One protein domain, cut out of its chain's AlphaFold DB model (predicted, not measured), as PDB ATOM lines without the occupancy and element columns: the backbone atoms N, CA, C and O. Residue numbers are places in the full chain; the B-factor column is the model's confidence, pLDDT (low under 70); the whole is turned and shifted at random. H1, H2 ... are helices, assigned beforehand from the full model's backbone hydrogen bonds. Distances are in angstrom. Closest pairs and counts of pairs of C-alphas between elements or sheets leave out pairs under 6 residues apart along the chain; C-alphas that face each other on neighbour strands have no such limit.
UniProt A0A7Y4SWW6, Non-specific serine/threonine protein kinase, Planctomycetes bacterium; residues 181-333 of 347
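Overview. This is residues 181 to 333 of the 347 residues of the protein "Non-specific serine/threonine protein kinase" of Planctomycetes bacterium (UniProt A0A7Y4SWW6). One very long helix, H1, makes the length of a rod; H2 folds back along its later part, and H3 and then H4 run forward again, giving a slender four-helix bundle from which residues 181 to 209 of H1 stick out. The printed part has 153 residues, four named helices in the order H1 H2 H3 H4 and no named strand: all helix. It is extended, with a radius of gyration of the C-alphas of 28.1 A and spans of 106 by 27 by 20 A.

Along the chain. H1, residues 181 to 246, runs 97.6 A from C-alpha 181 at (220.028, 198.664, 212.004). H2 is residues 253 to 287, 52.0 A, and H3 residues 295 to 316, 31.8 A. H4, residues 321 to 333, 18.2 A, ends at C-alpha 333 at (177.775, 256.580, 285.030).

Arrangement. H1, with residues 216 to 244 alone, touches H2 in a hairpin, closest C-alphas Phe 220 and Ala 286, 6.4 A, at a shallow tilt of 22 degrees, opposite ways. H3 touches residues 224 to 241 of H1, closest C-alphas Leu 231 and Ile 308, 5.4 A. H3 and H4 touch only at the corner. Every O i to N i+4 pair is within hydrogen-bond range in H1, H3 and H4, and 30 of 31 in H2.

Size, cuts and confidence. The printed part has no cut and no long link. Residues 248 to 254, 286 to 292 and 332 to 333 have pLDDT under 70.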
ATOM      1  N   ARG A 181     221.217 197.949 212.513       83.31
ATOM      2  CA  ARG A 181     220.028 198.664 212.004       83.31
ATOM      3  C   ARG A 181     218.805 198.610 212.929       83.31
ATOM      4  O   ARG A 181     218.105 199.605 213.059       83.31
ATOM      5  N   VAL A 182     218.569 197.471 213.585       85.12
ATOM      6  CA  VAL A 182     217.420 197.280 214.489       85.12
ATOM      7  C   VAL A 182     217.602 198.097 215.764       85.12
ATOM      8  O   VAL A 182     216.716 198.866 216.111       85.12
ATOM      9  N   LEU A 183     218.771 197.997 216.409       86.00
ATOM     10  CA  LEU A 183     219.085 198.767 217.618       86.00
ATOM     11  C   LEU A 183     219.064 200.276 217.347       86.00
ATOM     12  O   LEU A 183     218.547 201.047 218.153       86.00
ATOM     13  N   ALA A 184     219.588 200.700 216.195       84.50
ATOM     14  CA  ALA A 184     219.550 202.096 215.777       84.50
ATOM     15  C   ALA A 184     218.109 202.586 215.555       84.50
ATOM     16  O   ALA A 184     217.761 203.673 216.011       84.50
ATOM     17  N   ALA A 185     217.256 201.779 214.915       84.19
ATOM     18  CA  ALA A 185     215.847 202.112 214.716       84.19
ATOM     19  C   ALA A 185     215.085 202.210 216.047       84.19
ATOM     20  O   ALA A 185     214.352 203.173 216.256       84.19
ATOM     21  N   THR A 186     215.298 201.270 216.976       90.94
ATOM     22  CA  THR A 186     214.670 201.314 218.306       90.94
ATOM     23  C   THR A 186     215.142 202.513 219.122       90.94
ATOM     24  O   THR A 186     214.323 203.189 219.736       90.94
ATOM     25  N   ALA A 187     216.442 202.826 219.096       89.44
ATOM     26  CA  ALA A 187     216.985 203.996 219.784       89.44
ATOM     27  C   ALA A 187     216.428 205.303 219.195       89.44
ATOM     28  O   ALA A 187     216.043 206.199 219.943       89.44
ATOM     29  N   GLY A 188     216.321 205.387 217.865       90.69
ATOM     30  CA  GLY A 188     215.701 206.522 217.181       90.69
ATOM     31  C   GLY A 188     214.224 206.692 217.543       90.69
ATOM     32  O   GLY A 188     213.797 207.797 217.861       90.69
ATOM     33  N   ALA A 189     213.454 205.601 217.569       93.38
ATOM     34  CA  ALA A 189     212.046 205.633 217.960       93.38
ATOM     35  C   ALA A 189     211.862 206.085 219.420       93.38
ATOM     36  O   ALA A 189     211.015 206.933 219.696       93.38
ATOM     37  N   LEU A 190     212.691 205.577 220.341       96.12
ATOM     38  CA  LEU A 190     212.688 206.006 221.744       96.12
ATOM     39  C   LEU A 190     213.035 207.490 221.885       96.12
ATOM     40  O   LEU A 190     212.369 208.200 222.631       96.12
ATOM     41  N   PHE A 191     214.028 207.979 221.142       95.31
ATOM     42  CA  PHE A 191     214.405 209.391 221.160       95.31
ATOM     43  C   PHE A 191     213.257 210.305 220.706       95.31
ATOM     44  O   PHE A 191     212.975 211.318 221.351       95.31
ATOM     45  N   VAL A 192     212.556 209.927 219.633       96.50
ATOM     46  CA  VAL A 192     211.377 210.658 219.144       96.50
ATOM     47  C   VAL A 192     210.246 210.616 220.172       96.50
ATOM     48  O   VAL A 192     209.666 211.657 220.473       96.50
ATOM     49  N   ALA A 193     209.965 209.449 220.759       96.62
ATOM     50  CA  ALA A 193     208.921 209.296 221.771       96.62
ATOM     51  C   ALA A 193     209.204 210.127 223.032       96.62
ATOM     52  O   ALA A 193     208.311 210.812 223.526       96.62
ATOM     53  N   LEU A 194     210.447 210.122 223.522       97.44
ATOM     54  CA  LEU A 194     210.863 210.921 224.676       97.44
ATOM     55  C   LEU A 194     210.787 212.420 224.385       97.44
ATOM     56  O   LEU A 194     210.307 213.179 225.221       97.44
ATOM     57  N   SER A 195     211.187 212.842 223.185       95.94
ATOM     58  CA  SER A 195     211.092 214.243 222.763       95.94
ATOM     59  C   SER A 195     209.633 214.703 222.658       95.94
ATOM     60  O   SER A 195     209.292 215.791 223.120       95.94
ATOM     61  N   ALA A 196     208.750 213.859 222.114       96.88
ATOM     62  CA  ALA A 196     207.314 214.124 222.053       96.88
ATOM     63  C   ALA A 196     206.678 214.171 223.451       96.88
ATOM     64  O   ALA A 196     205.876 215.060 223.728       96.88
ATOM     65  N   ALA A 197     207.070 213.263 224.351       96.56
ATOM     66  CA  ALA A 197     206.614 213.256 225.738       96.56
ATOM     67  C   ALA A 197     207.084 214.508 226.497       96.56
ATOM     68  O   ALA A 197     206.287 215.141 227.185       96.56
ATOM     69  N   GLN A 198     208.348 214.908 226.328       96.12
ATOM     70  CA  GLN A 198     208.898 216.128 226.920       96.12
ATOM     71  C   GLN A 198     208.177 217.377 226.404       96.12
ATOM     72  O   GLN A 198     207.825 218.254 227.194       96.12
ATOM     73  N   TYR A 199     207.917 217.448 225.098       96.62
ATOM     74  CA  TYR A 199     207.159 218.543 224.498       96.62
ATOM     75  C   TYR A 199     205.706 218.574 224.995       96.62
ATOM     76  O   TYR A 199     205.214 219.625 225.399       96.62
ATOM     77  N   GLY A 200     205.035 217.421 225.046       94.88
ATOM     78  CA  GLY A 200     203.677 217.304 225.582       94.88
ATOM     79  C   GLY A 200     203.589 217.724 227.050       94.88
ATOM     80  O   GLY A 200     202.696 218.484 227.420       94.88
ATOM     81  N   TRP A 201     204.555 217.304 227.873       95.19
ATOM     82  CA  TRP A 201     204.659 217.734 229.268       95.19
ATOM     83  C   TRP A 201     204.860 219.246 229.391       95.19
ATOM     84  O   TRP A 201     204.192 219.882 230.202       95.19
ATOM     85  N   PHE A 202     205.725 219.837 228.561       93.62
ATOM     86  CA  PHE A 202     205.941 221.284 228.529       93.62
ATOM     87  C   PHE A 202     204.649 222.052 228.202       93.62
ATOM     88  O   PHE A 202     204.295 222.988 228.915       93.62
ATOM     89  N   VAL A 203     203.894 221.613 227.190       93.12
ATOM     90  CA  VAL A 203     202.621 222.245 226.797       93.12
ATOM     91  C   VAL A 203     201.549 222.106 227.883       93.12
ATOM     92  O   VAL A 203     200.858 223.075 228.194       93.12
ATOM     93  N   LEU A 204     201.403 220.919 228.481       93.38
ATOM     94  CA  LEU A 204     200.446 220.694 229.571       93.38
ATOM     95  C   LEU A 204     200.782 221.535 230.804       93.38
ATOM     96  O   LEU A 204     199.883 222.087 231.438       93.38
ATOM     97  N   ARG A 205     202.074 221.662 231.119       90.31
ATOM     98  CA  ARG A 205     202.547 222.498 232.220       90.31
ATOM     99  C   ARG A 205     202.213 223.967 231.989       90.31
ATOM    100  O   ARG A 205     201.775 224.622 232.929       90.31
ATOM    101  N   GLU A 206     202.383 224.474 230.772       87.69
ATOM    102  CA  GLU A 206     202.082 225.878 230.482       87.69
ATOM    103  C   GLU A 206     200.577 226.167 230.575       87.69
ATOM    104  O   GLU A 206     200.180 227.138 231.214       87.69
ATOM    105  N   ARG A 207     199.726 225.255 230.084       87.25
ATOM    106  CA  ARG A 207     198.262 225.362 230.244       87.25
ATOM    107  C   ARG A 207     197.811 225.332 231.704       87.25
ATOM    108  O   ARG A 207     196.910 226.072 232.080       87.25
ATOM    109  N   GLY A 208     198.434 224.497 232.539       84.75
ATOM    110  CA  GLY A 208     198.131 224.465 233.975       84.75
ATOM    111  C   GLY A 208     198.440 225.797 234.666       84.75
ATOM    112  O   GLY A 208     197.666 226.256 235.502       84.75
ATOM    113  N   ARG A 209     199.529 226.459 234.256       82.94
ATOM    114  CA  ARG A 209     199.924 227.775 234.783       82.94
ATOM    115  C   ARG A 209     198.962 228.885 234.370       82.94
ATOM    116  O   ARG A 209     198.819 229.848 235.113       82.94
ATOM    117  N   GLU A 210     198.324 228.782 233.207       82.62
ATOM    118  CA  GLU A 210     197.293 229.740 232.781       82.62
ATOM    119  C   GLU A 210     196.051 229.662 233.674       82.62
ATOM    120  O   GLU A 210     195.571 230.697 234.128       82.62
ATOM    121  N   VAL A 211     195.581 228.451 233.995       83.31
ATOM    122  CA  VAL A 211     194.420 228.257 234.882       83.31
ATOM    123  C   VAL A 211     194.706 228.784 236.289       83.31
ATOM    124  O   VAL A 211     193.927 229.570 236.819       83.31
ATOM    125  N   GLU A 212     195.860 228.429 236.860       82.19
ATOM    126  CA  GLU A 212     196.282 228.910 238.184       82.19
ATOM    127  C   GLU A 212     196.398 230.447 238.226       82.19
ATOM    128  O   GLU A 212     196.030 231.091 239.210       82.19
ATOM    129  N   ARG A 213     196.860 231.067 237.130       80.06
ATOM    130  CA  ARG A 213     196.921 232.531 237.005       80.06
ATOM    131  C   ARG A 213     195.542 233.172 236.989       80.06
ATOM    132  O   ARG A 213     195.364 234.195 237.644       80.06
ATOM    133  N   GLU A 214     194.592 232.608 236.252       82.50
ATOM    134  CA  GLU A 214     193.223 233.129 236.194       82.50
ATOM    135  C   GLU A 214     192.507 232.997 237.546       82.50
ATOM    136  O   GLU A 214     191.847 233.942 237.982       82.50
ATOM    137  N   GLU A 215     192.709 231.894 238.272       84.00
ATOM    138  CA  GLU A 215     192.176 231.736 239.632       84.00
ATOM    139  C   GLU A 215     192.737 232.792 240.596       84.00
ATOM    140  O   GLU A 215     191.979 233.458 241.309       84.00
ATOM    141  N   LEU A 216     194.056 233.012 240.578       82.88
ATOM    142  CA  LEU A 216     194.705 234.031 241.406       82.88
ATOM    143  C   LEU A 216     194.265 235.457 241.030       82.88
ATOM    144  O   LEU A 216     194.047 236.279 241.924       82.88
ATOM    145  N   ARG A 217     194.074 235.759 239.734       83.38
ATOM    146  CA  ARG A 217     193.480 237.035 239.277       83.38
ATOM    147  C   ARG A 217     192.082 237.221 239.839       83.38
ATOM    148  O   ARG A 217     191.789 238.275 240.403       83.38
ATOM    149  N   GLY A 218     191.231 236.206 239.702       84.56
ATOM    150  CA  GLY A 218     189.859 236.233 240.202       84.56
ATOM    151  C   GLY A 218     189.806 236.505 241.706       84.56
ATOM    152  O   GLY A 218     189.089 237.406 242.145       84.56
ATOM    153  N   ALA A 219     190.626 235.796 242.487       85.25
ATOM    154  CA  ALA A 219     190.731 235.996 243.931       85.25
ATOM    155  C   ALA A 219     191.202 237.417 244.299       85.25
ATOM    156  O   ALA A 219     190.658 238.031 245.221       85.25
ATOM    157  N   PHE A 220     192.168 237.974 243.557       86.50
ATOM    158  CA  PHE A 220     192.634 239.346 243.763       86.50
ATOM    159  C   PHE A 220     191.516 240.374 243.534       86.50
ATOM    160  O   PHE A 220     191.268 241.213 244.402       86.50
ATOM    161  N   PHE A 221     190.796 240.290 242.411       87.00
ATOM    162  CA  PHE A 221     189.693 241.215 242.122       87.00
ATOM    163  C   PHE A 221     188.556 241.101 243.139       87.00
ATOM    164  O   PHE A 221     188.006 242.118 243.561       87.00
ATOM    165  N   GLN A 222     188.230 239.888 243.590       88.50
ATOM    166  CA  GLN A 222     187.248 239.695 244.661       88.50
ATOM    167  C   GLN A 222     187.681 240.381 245.965       88.50
ATOM    168  O   GLN A 222     186.861 241.020 246.626       88.50
ATOM    169  N   ASN A 223     188.966 240.298 246.325       88.00
ATOM    170  CA  ASN A 223     189.509 240.991 247.495       88.00
ATOM    171  C   ASN A 223     189.471 242.524 247.326       88.00
ATOM    172  O   ASN A 223     189.139 243.248 248.269       88.00
ATOM    173  N   LEU A 224     189.723 243.033 246.115       88.94
ATOM    174  CA  LEU A 224     189.599 244.460 245.801       88.94
ATOM    175  C   LEU A 224     188.163 244.959 246.022       88.94
ATOM    176  O   LEU A 224     187.948 245.924 246.751       88.94
ATOM    177  N   VAL A 225     187.170 244.250 245.475       90.69
ATOM    178  CA  VAL A 225     185.746 244.578 245.665       90.69
ATOM    179  C   VAL A 225     185.359 244.516 247.144       90.69
ATOM    180  O   VAL A 225     184.676 245.408 247.649       90.69
ATOM    181  N   ARG A 226     185.838 243.504 247.881       89.44
ATOM    182  CA  ARG A 226     185.620 243.408 249.332       89.44
ATOM    183  C   ARG A 226     186.235 244.602 250.077       89.44
ATOM    184  O   ARG A 226     185.625 245.080 251.028       89.44
ATOM    185  N   SER A 227     187.392 245.103 249.633       88.00
ATOM    186  CA  SER A 227     188.063 246.291 250.196       88.00
ATOM    187  C   SER A 227     187.245 247.554 249.978       88.00
ATOM    188  O   SER A 227     187.040 248.311 250.921       88.00
ATOM    189  N   MET A 228     186.701 247.740 248.776       90.25
ATOM    190  CA  MET A 228     185.815 248.869 248.484       90.25
ATOM    191  C   MET A 228     184.564 248.854 249.373       90.25
ATOM    192  O   MET A 228     184.243 249.862 249.998       90.25
ATOM    193  N   ASN A 229     183.911 247.696 249.504       92.06
ATOM    194  CA  ASN A 229     182.727 247.557 250.356       92.06
ATOM    195  C   ASN A 229     183.043 247.823 251.836       92.06
ATOM    196  O   ASN A 229     182.269 248.489 252.524       92.06
ATOM    197  N   LEU A 230     184.185 247.327 252.326       90.50
ATOM    198  CA  LEU A 230     184.623 247.560 253.702       90.50
ATOM    199  C   LEU A 230     184.913 249.042 253.958       90.50
ATOM    200  O   LEU A 230     184.566 249.556 255.016       90.50
ATOM    201  N   LEU A 231     185.517 249.739 252.994       91.38
ATOM    202  CA  LEU A 231     185.774 251.170 253.105       91.38
ATOM    203  C   LEU A 231     184.475 251.970 253.244       91.38
ATOM    204  O   LEU A 231     184.388 252.848 254.103       91.38
ATOM    205  N   ASP A 232     183.453 251.649 252.451       92.38
ATOM    206  CA  ASP A 232     182.142 252.293 252.567       92.38
ATOM    207  C   ASP A 232     181.468 251.999 253.914       92.38
ATOM    208  O   ASP A 232     180.853 252.889 254.511       92.38
ATOM    209  N   GLU A 233     181.607 250.778 254.430       90.25
ATOM    210  CA  GLU A 233     181.093 250.394 255.748       90.25
ATOM    211  C   GLU A 233     181.802 251.160 256.878       90.25
ATOM    212  O   GLU A 233     181.148 251.756 257.736       90.25
ATOM    213  N   VAL A 234     183.133 251.250 256.818       89.00
ATOM    214  CA  VAL A 234     183.955 252.021 257.762       89.00
ATOM    215  C   VAL A 234     183.620 253.513 257.705       89.00
ATOM    216  O   VAL A 234     183.485 254.142 258.754       89.00
ATOM    217  N   ARG A 235     183.404 254.088 256.513       91.56
ATOM    218  CA  ARG A 235     182.951 255.485 256.357       91.56
ATOM    219  C   ARG A 235     181.597 255.724 257.025       91.56
ATOM    220  O   ARG A 235     181.420 256.733 257.706       91.56
ATOM    221  N   ARG A 236     180.642 254.800 256.862       89.44
ATOM    222  CA  ARG A 236     179.322 254.888 257.514       89.44
ATOM    223  C   ARG A 236     179.431 254.804 259.031       89.44
ATOM    224  O   ARG A 236     178.779 255.591 259.713       89.44
ATOM    225  N   LEU A 237     180.259 253.893 259.541       87.81
ATOM    226  CA  LEU A 237     180.501 253.744 260.976       87.81
ATOM    227  C   LEU A 237     181.177 254.968 261.580       87.81
ATOM    228  O   LEU A 237     180.780 255.403 262.657       87.81
ATOM    229  N   GLN A 238     182.140 255.562 260.876       85.88
ATOM    230  CA  GLN A 238     182.764 256.806 261.309       85.88
ATOM    231  C   GLN A 238     181.716 257.921 261.440       85.88
ATOM    232  O   GLN A 238     181.609 258.541 262.496       85.88
ATOM    233  N   ALA A 239     180.876 258.109 260.418       87.75
ATOM    234  CA  ALA A 239     179.799 259.100 260.443       87.75
ATOM    235  C   ALA A 239     178.714 258.798 261.498       87.75
ATOM    236  O   ALA A 239     178.027 259.702 261.970       87.75
ATOM    237  N   GLU A 240     178.485 257.529 261.842       86.12
ATOM    238  CA  GLU A 240     177.605 257.132 262.948       86.12
ATOM    239  C   GLU A 240     178.235 257.471 264.306       86.12
ATOM    240  O   GLU A 240     177.574 258.082 265.143       86.12
ATOM    241  N   GLY A 241     179.522 257.170 264.500       81.50
ATOM    242  CA  GLY A 241     180.270 257.532 265.705       81.50
ATOM    243  C   GLY A 241     180.322 259.044 265.946       81.50
ATOM    244  O   GLY A 241     180.110 259.494 267.071       81.50
ATOM    245  N   GLU A 242     180.537 259.838 264.896       84.69
ATOM    246  CA  GLU A 242     180.493 261.306 264.963       84.69
ATOM    247  C   GLU A 242     179.092 261.815 265.348       84.69
ATOM    248  O   GLU A 242     178.961 262.634 266.257       84.69
ATOM    249  N   ARG A 243     178.019 261.259 264.766       84.31
ATOM    250  CA  ARG A 243     176.637 261.610 265.150       84.31
ATOM    251  C   ARG A 243     176.316 261.268 266.608       84.31
ATOM    252  O   ARG A 243     175.652 262.045 267.288       84.31
ATOM    253  N   ILE A 244     176.797 260.130 267.112       81.00
ATOM    254  CA  ILE A 244     176.621 259.734 268.520       81.00
ATOM    255  C   ILE A 244     177.314 260.728 269.470       81.00
ATOM    256  O   ILE A 244     176.819 260.960 270.576       81.00
ATOM    257  N   LEU A 245     178.434 261.332 269.050       76.12
ATOM    258  CA  LEU A 245     179.127 262.372 269.815       76.12
ATOM    259  C   LEU A 245     178.371 263.704 269.869       76.12
ATOM    260  O   LEU A 245     178.468 264.400 270.885       76.12
ATOM    261  N   GLU A 246     177.652 264.069 268.808       79.62
ATOM    262  CA  GLU A 246     176.890 265.324 268.730       79.62
ATOM    263  C   GLU A 246     175.627 265.302 269.602       79.62
ATOM    264  O   GLU A 246     175.226 266.329 270.149       79.62
ATOM    265  N   VAL A 247     175.009 264.130 269.784       73.88
ATOM    266  CA  VAL A 247     173.787 263.990 270.584       73.88
ATOM    267  C   VAL A 247     174.122 263.947 272.079       73.88
ATOM    268  O   VAL A 247     174.808 263.044 272.560       73.88
ATOM    269  N   GLN A 248     173.584 264.900 272.848       63.69
ATOM    270  CA  GLN A 248     173.630 264.877 274.311       63.69
ATOM    271  C   GLN A 248     172.383 264.153 274.859       63.69
ATOM    272  O   GLN A 248     171.267 264.667 274.696       63.69
ATOM    273  N   PRO A 249     172.517 262.974 275.503       63.91
ATOM    274  CA  PRO A 249     171.373 262.281 276.082       63.91
ATOM    275  C   PRO A 249     170.819 263.117 277.240       63.91
ATOM    276  O   PRO A 249     171.467 263.305 278.264       63.91
ATOM    277  N   SER A 250     169.628 263.675 277.040       57.00
ATOM    278  CA  SER A 250     168.968 264.611 277.962       57.00
ATOM    279  C   SER A 250     167.918 263.933 278.855       57.00
ATOM    280  O   SER A 250     167.405 264.572 279.768       57.00
ATOM    281  N   ALA A 251     167.608 262.649 278.620       59.22
ATOM    282  CA  ALA A 251     166.620 261.870 279.373       59.22
ATOM    283  C   ALA A 251     167.117 260.430 279.656       59.22
ATOM    284  O   ALA A 251     167.783 259.859 278.786       59.22
ATOM    285  N   PRO A 252     166.764 259.817 280.809       59.03
ATOM    286  CA  PRO A 252     167.227 258.479 281.208       59.03
ATOM    287  C   PRO A 252     166.862 257.360 280.220       59.03
ATOM    288  O   PRO A 252     167.676 256.485 279.958       59.03
ATOM    289  N   GLU A 253     165.678 257.415 279.607       60.00
ATOM    290  CA  GLU A 253     165.214 256.408 278.633       60.00
ATOM    291  C   GLU A 253     166.046 256.414 277.338       60.00
ATOM    292  O   GLU A 253     166.244 255.380 276.711       60.00
ATOM    293  N   ARG A 254     166.617 257.571 276.973       67.06
ATOM    294  CA  ARG A 254     167.506 257.718 275.807       67.06
ATOM    295  C   ARG A 254     168.954 257.323 276.108       67.06
ATOM    296  O   ARG A 254     169.768 257.273 275.188       67.06
ATOM    297  N   PHE A 255     169.297 257.073 277.373       70.62
ATOM    298  CA  PHE A 255     170.652 256.706 277.781       70.62
ATOM    299  C   PHE A 255     170.977 255.253 277.421       70.62
ATOM    300  O   PHE A 255     172.025 255.006 276.835       70.62
ATOM    301  N   GLU A 256     170.067 254.310 277.682       73.50
ATOM    302  CA  GLU A 256     170.265 252.893 277.332       73.50
ATOM    303  C   GLU A 256     170.344 252.680 275.811       73.50
ATOM    304  O   GLU A 256     171.226 251.974 275.322       73.50
ATOM    305  N   GLU A 257     169.504 253.369 275.030       76.69
ATOM    306  CA  GLU A 257     169.586 253.353 273.560       76.69
ATOM    307  C   GLU A 257     170.903 253.953 273.038       76.69
ATOM    308  O   GLU A 257     171.476 253.473 272.050       76.69
ATOM    309  N   TRP A 258     171.412 254.991 273.709       77.69
ATOM    310  CA  TRP A 258     172.704 255.593 273.391       77.69
ATOM    311  C   TRP A 258     173.846 254.615 273.692       77.69
ATOM    312  O   TRP A 258     174.630 254.330 272.790       77.69
ATOM    313  N   VAL A 259     173.888 254.008 274.886       77.31
ATOM    314  CA  VAL A 259     174.883 252.984 275.272       77.31
ATOM    315  C   VAL A 259     174.874 251.799 274.300       77.31
ATOM    316  O   VAL A 259     175.926 251.423 273.781       77.31
ATOM    317  N   ALA A 260     173.697 251.272 273.955       80.44
ATOM    318  CA  ALA A 260     173.567 250.189 272.979       80.44
ATOM    319  C   ALA A 260     174.084 250.584 271.580       80.44
ATOM    320  O   ALA A 260     174.569 249.748 270.816       80.44
ATOM    321  N   SER A 261     174.006 251.864 271.210       79.81
ATOM    322  CA  SER A 261     174.570 252.369 269.951       79.81
ATOM    323  C   SER A 261     176.099 252.431 269.989       79.81
ATOM    324  O   SER A 261     176.750 252.028 269.026       79.81
ATOM    325  N   VAL A 262     176.684 252.825 271.123       76.81
ATOM    326  CA  VAL A 262     178.141 252.813 271.349       76.81
ATOM    327  C   VAL A 262     178.720 251.402 271.262       76.81
ATOM    328  O   VAL A 262     179.745 251.182 270.607       76.81
ATOM    329  N   GLU A 263     178.073 250.440 271.916       81.06
ATOM    330  CA  GLU A 263     178.517 249.045 271.929       81.06
ATOM    331  C   GLU A 263     178.438 248.420 270.533       81.06
ATOM    332  O   GLU A 263     179.382 247.750 270.107       81.06
ATOM    333  N   ARG A 264     177.380 248.720 269.764       84.75
ATOM    334  CA  ARG A 264     177.247 248.280 268.364       84.75
ATOM    335  C   ARG A 264     178.368 248.812 267.472       84.75
ATOM    336  O   ARG A 264     178.961 248.031 266.726       84.75
ATOM    337  N   VAL A 265     178.676 250.110 267.549       81.38
ATOM    338  CA  VAL A 265     179.763 250.714 266.754       81.38
ATOM    339  C   VAL A 265     181.117 250.121 267.154       81.38
ATOM    340  O   VAL A 265     181.918 249.779 266.285       81.38
ATOM    341  N   SER A 266     181.353 249.921 268.454       78.06
ATOM    342  CA  SER A 266     182.594 249.319 268.962       78.06
ATOM    343  C   SER A 266     182.782 247.875 268.483       78.06
ATOM    344  O   SER A 266     183.858 247.523 268.004       78.06
ATOM    345  N   ALA A 267     181.734 247.049 268.561       84.56
ATOM    346  CA  ALA A 267     181.785 245.648 268.141       84.56
ATOM    347  C   ALA A 267     182.052 245.503 266.632       84.56
ATOM    348  O   ALA A 267     182.920 244.726 266.228       84.56
ATOM    349  N   ARG A 268     181.365 246.299 265.799       87.25
ATOM    350  CA  ARG A 268     181.586 246.310 264.342       87.25
ATOM    351  C   ARG A 268     182.997 246.747 263.972       87.25
ATOM    352  O   ARG A 268     183.586 246.209 263.039       87.25
ATOM    353  N   LEU A 269     183.574 247.683 264.722       82.69
ATOM    354  CA  LEU A 269     184.935 248.130 264.463       82.69
ATOM    355  C   LEU A 269     185.970 247.025 264.696       82.69
ATOM    356  O   LEU A 269     186.876 246.855 263.881       82.69
ATOM    357  N   THR A 270     185.819 246.245 265.769       85.31
ATOM    358  CA  THR A 270     186.676 245.080 266.029       85.31
ATOM    359  C   THR A 270     186.534 244.024 264.929       85.31
ATOM    360  O   THR A 270     187.537 243.476 264.470       85.31
ATOM    361  N   GLU A 271     185.313 243.783 264.441       88.06
ATOM    362  CA  GLU A 271     185.079 242.882 263.306       88.06
ATOM    363  C   GLU A 271     185.797 243.368 262.033       88.06
ATOM    364  O   GLU A 271     186.472 242.595 261.349       88.06
ATOM    365  N   HIS A 272     185.713 244.662 261.722       86.88
ATOM    366  CA  HIS A 272     186.366 245.239 260.545       86.88
ATOM    367  C   HIS A 272     187.893 245.251 260.638       86.88
ATOM    368  O   HIS A 272     188.559 245.069 259.617       86.88
ATOM    369  N   GLN A 273     188.461 245.390 261.839       84.38
ATOM    370  CA  GLN A 273     189.902 245.237 262.065       84.38
ATOM    371  C   GLN A 273     190.388 243.821 261.733       84.38
ATOM    372  O   GLN A 273     191.401 243.667 261.046       84.38
ATOM    373  N   ALA A 274     189.651 242.792 262.164       85.94
ATOM    374  CA  ALA A 274     189.967 241.405 261.828       85.94
ATOM    375  C   ALA A 274     189.852 241.156 260.313       85.94
ATOM    376  O   ALA A 274     190.780 240.632 259.694       85.94
ATOM    377  N   ARG A 275     188.762 241.629 259.692       86.38
ATOM    378  CA  ARG A 275     188.518 241.489 258.247       86.38
ATOM    379  C   ARG A 275     189.622 242.148 257.406       86.38
ATOM    380  O   ARG A 275     190.097 241.566 256.434       86.38
ATOM    381  N   LEU A 276     190.097 243.327 257.810       84.75
ATOM    382  CA  LEU A 276     191.213 244.022 257.162       84.75
ATOM    383  C   LEU A 276     192.540 243.241 257.263       84.75
ATOM    384  O   LEU A 276     193.324 243.234 256.310       84.75
ATOM    385  N   ALA A 277     192.811 242.585 258.396       84.69
ATOM    386  CA  ALA A 277     194.018 241.775 258.573       84.69
ATOM    387  C   ALA A 277     194.040 240.568 257.618       84.69
ATOM    388  O   ALA A 277     195.071 240.302 256.989       84.69
ATOM    389  N   GLU A 278     192.899 239.896 257.443       85.94
ATOM    390  CA  GLU A 278     192.732 238.813 256.465       85.94
ATOM    391  C   GLU A 278     192.965 239.306 255.031       85.94
ATOM    392  O   GLU A 278     193.703 238.693 254.257       85.94
ATOM    393  N   MET A 279     192.398 240.462 254.680       84.06
ATOM    394  CA  MET A 279     192.508 241.036 253.335       84.06
ATOM    395  C   MET A 279     193.947 241.426 252.990       84.06
ATOM    396  O   MET A 279     194.406 241.151 251.881       84.06
ATOM    397  N   ARG A 280     194.699 241.970 253.955       83.00
ATOM    398  CA  ARG A 280     196.143 242.244 253.829       83.00
ATOM    399  C   ARG A 280     196.980 240.979 253.645       83.00
ATOM    400  O   ARG A 280     198.012 241.018 252.974       83.00
ATOM    401  N   ALA A 281     196.599 239.865 254.269       82.12
ATOM    402  CA  ALA A 281     197.282 238.586 254.070       82.12
ATOM    403  C   ALA A 281     197.024 238.038 252.656       82.12
ATOM    404  O   ALA A 281     197.965 237.637 251.970       82.12
ATOM    405  N   ALA A 282     195.776 238.112 252.188       77.62
ATOM    406  CA  ALA A 282     195.390 237.690 250.845       77.62
ATOM    407  C   ALA A 282     196.044 238.541 249.737       77.62
ATOM    408  O   ALA A 282     196.510 237.989 248.741       77.62
ATOM    409  N   THR A 283     196.156 239.863 249.917       77.81
ATOM    410  CA  THR A 283     196.847 240.744 248.956       77.81
ATOM    411  C   THR A 283     198.332 240.408 248.839       77.81
ATOM    412  O   THR A 283     198.831 240.285 247.726       77.81
ATOM    413  N   ARG A 284     199.031 240.166 249.957       77.75
ATOM    414  CA  ARG A 284     200.460 239.799 249.942       77.75
ATOM    415  C   ARG A 284     200.737 238.491 249.197       77.75
ATOM    416  O   ARG A 284     201.731 238.393 248.480       77.75
ATOM    417  N   LEU A 285     199.855 237.499 249.337       72.56
ATOM    418  CA  LEU A 285     199.950 236.247 248.581       72.56
ATOM    419  C   LEU A 285     199.808 236.496 247.072       72.56
ATOM    420  O   LEU A 285     200.631 236.012 246.297       72.56
ATOM    421  N   ALA A 286     198.832 237.307 246.659       69.06
ATOM    422  CA  ALA A 286     198.622 237.653 245.253       69.06
ATOM    423  C   ALA A 286     199.751 238.527 244.666       69.06
ATOM    424  O   ALA A 286     200.134 238.347 243.513       69.06
ATOM    425  N   GLU A 287     200.325 239.444 245.451       66.94
ATOM    426  CA  GLU A 287     201.441 240.304 245.029       66.94
ATOM    427  C   GLU A 287     202.736 239.530 244.784       66.94
ATOM    428  O   GLU A 287     203.472 239.869 243.856       66.94
ATOM    429  N   SER A 288     202.990 238.476 245.569       67.44
ATOM    430  CA  SER A 288     204.154 237.596 245.385       67.44
ATOM    431  C   SER A 288     204.142 236.857 244.038       67.44
ATOM    432  O   SER A 288     205.180 236.402 243.557       67.44
ATOM    433  N   ALA A 289     202.981 236.802 243.380       65.06
ATOM    434  CA  ALA A 289     202.816 236.290 242.032       65.06
ATOM    435  C   ALA A 289     202.920 237.437 241.006       65.06
ATOM    436  O   ALA A 289     201.945 237.870 240.390       65.06
ATOM    437  N   ASP A 290     204.144 237.927 240.800       58.31
ATOM    438  CA  ASP A 290     204.479 239.201 240.138       58.31
ATOM    439  C   ASP A 290     204.033 239.356 238.660       58.31
ATOM    440  O   ASP A 290     204.198 240.406 238.050       58.31
ATOM    441  N   THR A 291     203.428 238.320 238.069       62.72
ATOM    442  CA  THR A 291     202.979 238.285 236.660       62.72
ATOM    443  C   THR A 291     201.461 238.370 236.478       62.72
ATOM    444  O   THR A 291     200.961 238.281 235.356       62.72
ATOM    445  N   ILE A 292     200.710 238.513 237.570       68.31
ATOM    446  CA  ILE A 292     199.264 238.266 237.579       68.31
ATOM    447  C   ILE A 292     198.446 239.565 237.508       68.31
ATOM    448  O   ILE A 292     197.419 239.587 236.832       68.31
ATOM    449  N   VAL A 293     198.920 240.653 238.120       75.44
ATOM    450  CA  VAL A 293     198.168 241.902 238.351       75.44
ATOM    451  C   VAL A 293     199.001 243.114 237.917       75.44
ATOM    452  O   VAL A 293     200.222 243.114 238.101       75.44
ATOM    453  N   THR A 294     198.376 244.148 237.339       83.38
ATOM    454  CA  THR A 294     199.101 245.351 236.893       83.38
ATOM    455  C   THR A 294     199.605 246.177 238.078       83.38
ATOM    456  O   THR A 294     199.063 246.122 239.181       83.38
ATOM    457  N   ARG A 295     200.643 246.988 237.849       83.00
ATOM    458  CA  ARG A 295     201.170 247.904 238.871       83.00
ATOM    459  C   ARG A 295     200.092 248.855 239.408       83.00
ATOM    460  O   ARG A 295     199.999 249.038 240.613       83.00
ATOM    461  N   GLU A 296     199.254 249.390 238.525       84.56
ATOM    462  CA  GLU A 296     198.152 250.290 238.885       84.56
ATOM    463  C   GLU A 296     197.131 249.611 239.810       84.56
ATOM    464  O   GLU A 296     196.719 250.179 240.815       84.56
ATOM    465  N   GLN A 297     196.773 248.356 239.530       84.94
ATOM    466  CA  GLN A 297     195.848 247.580 240.362       84.94
ATOM    467  C   GLN A 297     196.423 247.281 241.754       84.94
ATOM    468  O   GLN A 297     195.690 247.314 242.743       84.94
ATOM    469  N   LYS A 298     197.735 247.019 241.849       83.62
ATOM    470  CA  LYS A 298     198.432 246.873 243.139       83.62
ATOM    471  C   LYS A 298     198.393 248.184 243.931       83.62
ATOM    472  O   LYS A 298     198.038 248.182 245.107       83.62
ATOM    473  N   GLU A 299     198.688 249.305 243.273       86.81
ATOM    474  CA  GLU A 299     198.636 250.637 243.887       86.81
ATOM    475  C   GLU A 299     197.218 250.976 244.382       86.81
ATOM    476  O   GLU A 299     197.065 251.427 245.516       86.81
ATOM    477  N   GLN A 300     196.172 250.663 243.608       87.75
ATOM    478  CA  GLN A 300     194.773 250.833 244.024       87.75
ATOM    479  C   GLN A 300     194.407 249.988 245.252       87.75
ATOM    480  O   GLN A 300     193.780 250.491 246.187       87.75
ATOM    481  N   ALA A 301     194.806 248.712 245.283       85.38
ATOM    482  CA  ALA A 301     194.555 247.843 246.432       85.38
ATOM    483  C   ALA A 301     195.237 248.373 247.704       85.38
ATOM    484  O   ALA A 301     194.622 248.403 248.773       85.38
ATOM    485  N   LEU A 302     196.483 248.841 247.580       86.88
ATOM    486  CA  LEU A 302     197.239 249.420 248.688       86.88
ATOM    487  C   LEU A 302     196.635 250.743 249.176       86.88
ATOM    488  O   LEU A 302     196.566 250.973 250.385       86.88
ATOM    489  N   GLN A 303     196.164 251.595 248.260       89.75
ATOM    490  CA  GLN A 303     195.483 252.848 248.597       89.75
ATOM    491  C   GLN A 303     194.194 252.592 249.380       89.75
ATOM    492  O   GLN A 303     194.012 253.169 250.450       89.75
ATOM    493  N   LEU A 304     193.340 251.675 248.906       89.56
ATOM    494  CA  LEU A 304     192.110 251.298 249.609       89.56
ATOM    495  C   LEU A 304     192.408 250.780 251.019       89.56
ATOM    496  O   LEU A 304     191.770 251.195 251.982       89.56
ATOM    497  N   GLN A 305     193.396 249.892 251.157       87.38
ATOM    498  CA  GLN A 305     193.771 249.350 252.463       87.38
ATOM    499  C   GLN A 305     194.319 250.423 253.401       87.38
ATOM    500  O   GLN A 305     193.972 250.416 254.580       87.38
ATOM    501  N   THR A 306     195.145 251.338 252.894       90.12
ATOM    502  CA  THR A 306     195.664 252.471 253.672       90.12
ATOM    503  C   THR A 306     194.524 253.367 254.151       90.12
ATOM    504  O   THR A 306     194.444 253.641 255.344       90.12
ATOM    505  N   GLU A 307     193.572 253.721 253.278       92.75
ATOM    506  CA  GLU A 307     192.435 254.569 253.668       92.75
ATOM    507  C   GLU A 307     191.552 253.899 254.737       92.75
ATOM    508  O   GLU A 307     191.131 254.548 255.696       92.75
ATOM    509  N   ILE A 308     191.286 252.591 254.615       89.44
ATOM    510  CA  ILE A 308     190.519 251.845 255.628       89.44
ATOM    511  C   ILE A 308     191.215 251.927 256.991       89.44
ATOM    512  O   ILE A 308     190.560 252.157 258.007       89.44
ATOM    513  N   VAL A 309     192.536 251.746 257.018       88.69
ATOM    514  CA  VAL A 309     193.336 251.766 258.251       88.69
ATOM    515  C   VAL A 309     193.299 253.135 258.889       88.69
ATOM    516  O   VAL A 309     192.959 253.227 260.061       88.69
ATOM    517  N   GLU A 310     193.593 254.181 258.120       89.00
ATOM    518  CA  GLU A 310     193.602 255.554 258.617       89.00
ATOM    519  C   GLU A 310     192.249 255.922 259.233       89.00
ATOM    520  O   GLU A 310     192.193 256.484 260.324       89.00
ATOM    521  N   ARG A 311     191.134 255.532 258.602       89.25
ATOM    522  CA  ARG A 311     189.791 255.783 259.149       89.25
ATOM    523  C   ARG A 311     189.504 254.994 260.421       89.25
ATOM    524  O   ARG A 311     188.924 255.538 261.361       89.25
ATOM    525  N   ILE A 312     189.912 253.726 260.477       86.81
ATOM    526  CA  ILE A 312     189.811 252.918 261.698       86.81
ATOM    527  C   ILE A 312     190.650 253.544 262.822       86.81
ATOM    528  O   ILE A 312     190.163 253.663 263.945       86.81
ATOM    529  N   GLU A 313     191.873 253.984 262.523       86.38
ATOM    530  CA  GLU A 313     192.781 254.643 263.466       86.38
ATOM    531  C   GLU A 313     192.220 255.975 263.975       86.38
ATOM    532  O   GLU A 313     192.270 256.238 265.176       86.38
ATOM    533  N   VAL A 314     191.601 256.779 263.107       87.88
ATOM    534  CA  VAL A 314     190.893 258.007 263.500       87.88
ATOM    535  C   VAL A 314     189.749 257.702 264.470       87.88
ATOM    536  O   VAL A 314     189.555 258.444 265.433       87.88
ATOM    537  N   MET A 315     189.017 256.600 264.276       82.81
ATOM    538  CA  MET A 315     187.921 256.217 265.173       82.81
ATOM    539  C   MET A 315     188.386 255.788 266.572       82.81
ATOM    540  O   MET A 315     187.719 256.118 267.556       82.81
ATOM    541  N   ILE A 316     189.509 255.066 266.666       83.31
ATOM    542  CA  ILE A 316     190.057 254.536 267.933       83.31
ATOM    543  C   ILE A 316     191.086 255.451 268.602       83.31
ATOM    544  O   ILE A 316     191.440 255.220 269.757       83.31
ATOM    545  N   GLY A 317     191.608 256.445 267.881       82.50
ATOM    546  CA  GLY A 317     192.646 257.343 268.368       82.50
ATOM    547  C   GLY A 317     192.187 258.163 269.580       82.50
ATOM    548  O   GLY A 317     190.991 258.318 269.811       82.50
ATOM    549  N   PRO A 318     193.110 258.757 270.353       76.94
ATOM    550  CA  PRO A 318     192.797 259.409 271.632       76.94
ATOM    551  C   PRO A 318     191.815 260.590 271.530       76.94
ATOM    552  O   PRO A 318     191.173 260.938 272.516       76.94
ATOM    553  N   ARG A 319     191.686 261.207 270.348       78.94
ATOM    554  CA  ARG A 319     190.688 262.253 270.040       78.94
ATOM    555  C   ARG A 319     189.558 261.758 269.129       78.94
ATOM    556  O   ARG A 319     188.808 262.564 268.590       78.94
ATOM    557  N   GLY A 320     189.480 260.452 268.919       79.25
ATOM    558  CA  GLY A 320     188.504 259.805 268.064       79.25
ATOM    559  C   GLY A 320     187.144 259.635 268.744       79.25
ATOM    560  O   GLY A 320     187.049 259.694 269.976       79.25
ATOM    561  N   PRO A 321     186.089 259.376 267.954       77.19
ATOM    562  CA  PRO A 321     184.752 259.082 268.444       77.19
ATOM    563  C   PRO A 321     184.702 258.088 269.599       77.19
ATOM    564  O   PRO A 321     184.075 258.378 270.613       77.19
ATOM    565  N   LEU A 322     185.389 256.947 269.506       76.25
ATOM    566  CA  LEU A 322     185.220 255.884 270.497       76.25
ATOM    567  C   LEU A 322     185.792 256.219 271.881       76.25
ATOM    568  O   LEU A 322     185.055 256.055 272.857       76.25
ATOM    569  N   PRO A 323     187.040 256.709 272.033       80.12
ATOM    570  CA  PRO A 323     187.536 257.103 273.352       80.12
ATOM    571  C   PRO A 323     186.762 258.272 273.962       80.12
ATOM    572  O   PRO A 323     186.525 258.273 275.168       80.12
ATOM    573  N   LEU A 324     186.312 259.229 273.145       79.62
ATOM    574  CA  LEU A 324     185.509 260.362 273.617       79.62
ATOM    575  C   LEU A 324     184.122 259.923 274.099       79.62
ATOM    576  O   LEU A 324     183.666 260.356 275.158       79.62
ATOM    577  N   ILE A 325     183.467 259.029 273.356       72.31
ATOM    578  CA  ILE A 325     182.196 258.420 273.752       72.31
ATOM    579  C   ILE A 325     182.373 257.612 275.044       72.31
ATOM    580  O   ILE A 325     181.579 257.767 275.973       72.31
ATOM    581  N   ARG A 326     183.420 256.779 275.135       73.12
ATOM    582  CA  ARG A 326     183.704 255.956 276.321       73.12
ATOM    583  C   ARG A 326     183.978 256.819 277.554       73.12
ATOM    584  O   ARG A 326     183.364 256.587 278.588       73.12
ATOM    585  N   GLY A 327     184.811 257.851 277.428       75.12
ATOM    586  CA  GLY A 327     185.083 258.789 278.521       75.12
ATOM    587  C   GLY A 327     183.831 259.552 278.966       75.12
ATOM    588  O   GLY A 327     183.616 259.760 280.158       75.12
ATOM    589  N   ARG A 328     182.940 259.912 278.029       73.62
ATOM    590  CA  ARG A 328     181.637 260.509 278.359       73.62
ATOM    591  C   ARG A 328     180.729 259.522 279.100       73.62
ATOM    592  O   ARG A 328     180.065 259.915 280.052       73.62
ATOM    593  N   LEU A 329     180.714 258.254 278.694       70.75
ATOM    594  CA  LEU A 329     179.939 257.188 279.334       70.75
ATOM    595  C   LEU A 329     180.424 256.914 280.768       70.75
ATOM    596  O   LEU A 329     179.601 256.780 281.672       70.75
ATOM    597  N   GLU A 330     181.739 256.907 280.992       74.38
ATOM    598  CA  GLU A 330     182.352 256.808 282.326       74.38
ATOM    599  C   GLU A 330     181.977 258.003 283.216       74.38
ATOM    600  O   GLU A 330     181.607 257.819 284.374       74.38
ATOM    601  N   HIS A 331     181.981 259.221 282.665       71.06
ATOM    602  CA  HIS A 331     181.575 260.419 283.401       71.06
ATOM    603  C   HIS A 331     180.071 260.424 283.738       71.06
ATOM    604  O   HIS A 331     179.685 260.868 284.821       71.06
ATOM    605  N   LEU A 332     179.209 259.944 282.835       67.38
ATOM    606  CA  LEU A 332     177.755 259.903 283.038       67.38
ATOM    607  C   LEU A 332     177.307 258.777 283.982       67.38
ATOM    608  O   LEU A 332     176.294 258.935 284.658       67.38
ATOM    609  N   ARG A 333     178.054 257.667 284.072       65.75
ATOM    610  CA  ARG A 333     177.775 256.580 285.030       65.75
ATOM    611  C   ARG A 333     178.155 256.920 286.482       65.75
ATOM    612  O   ARG A 333     177.718 256.208 287.381       65.75
TER     613      ARG A 333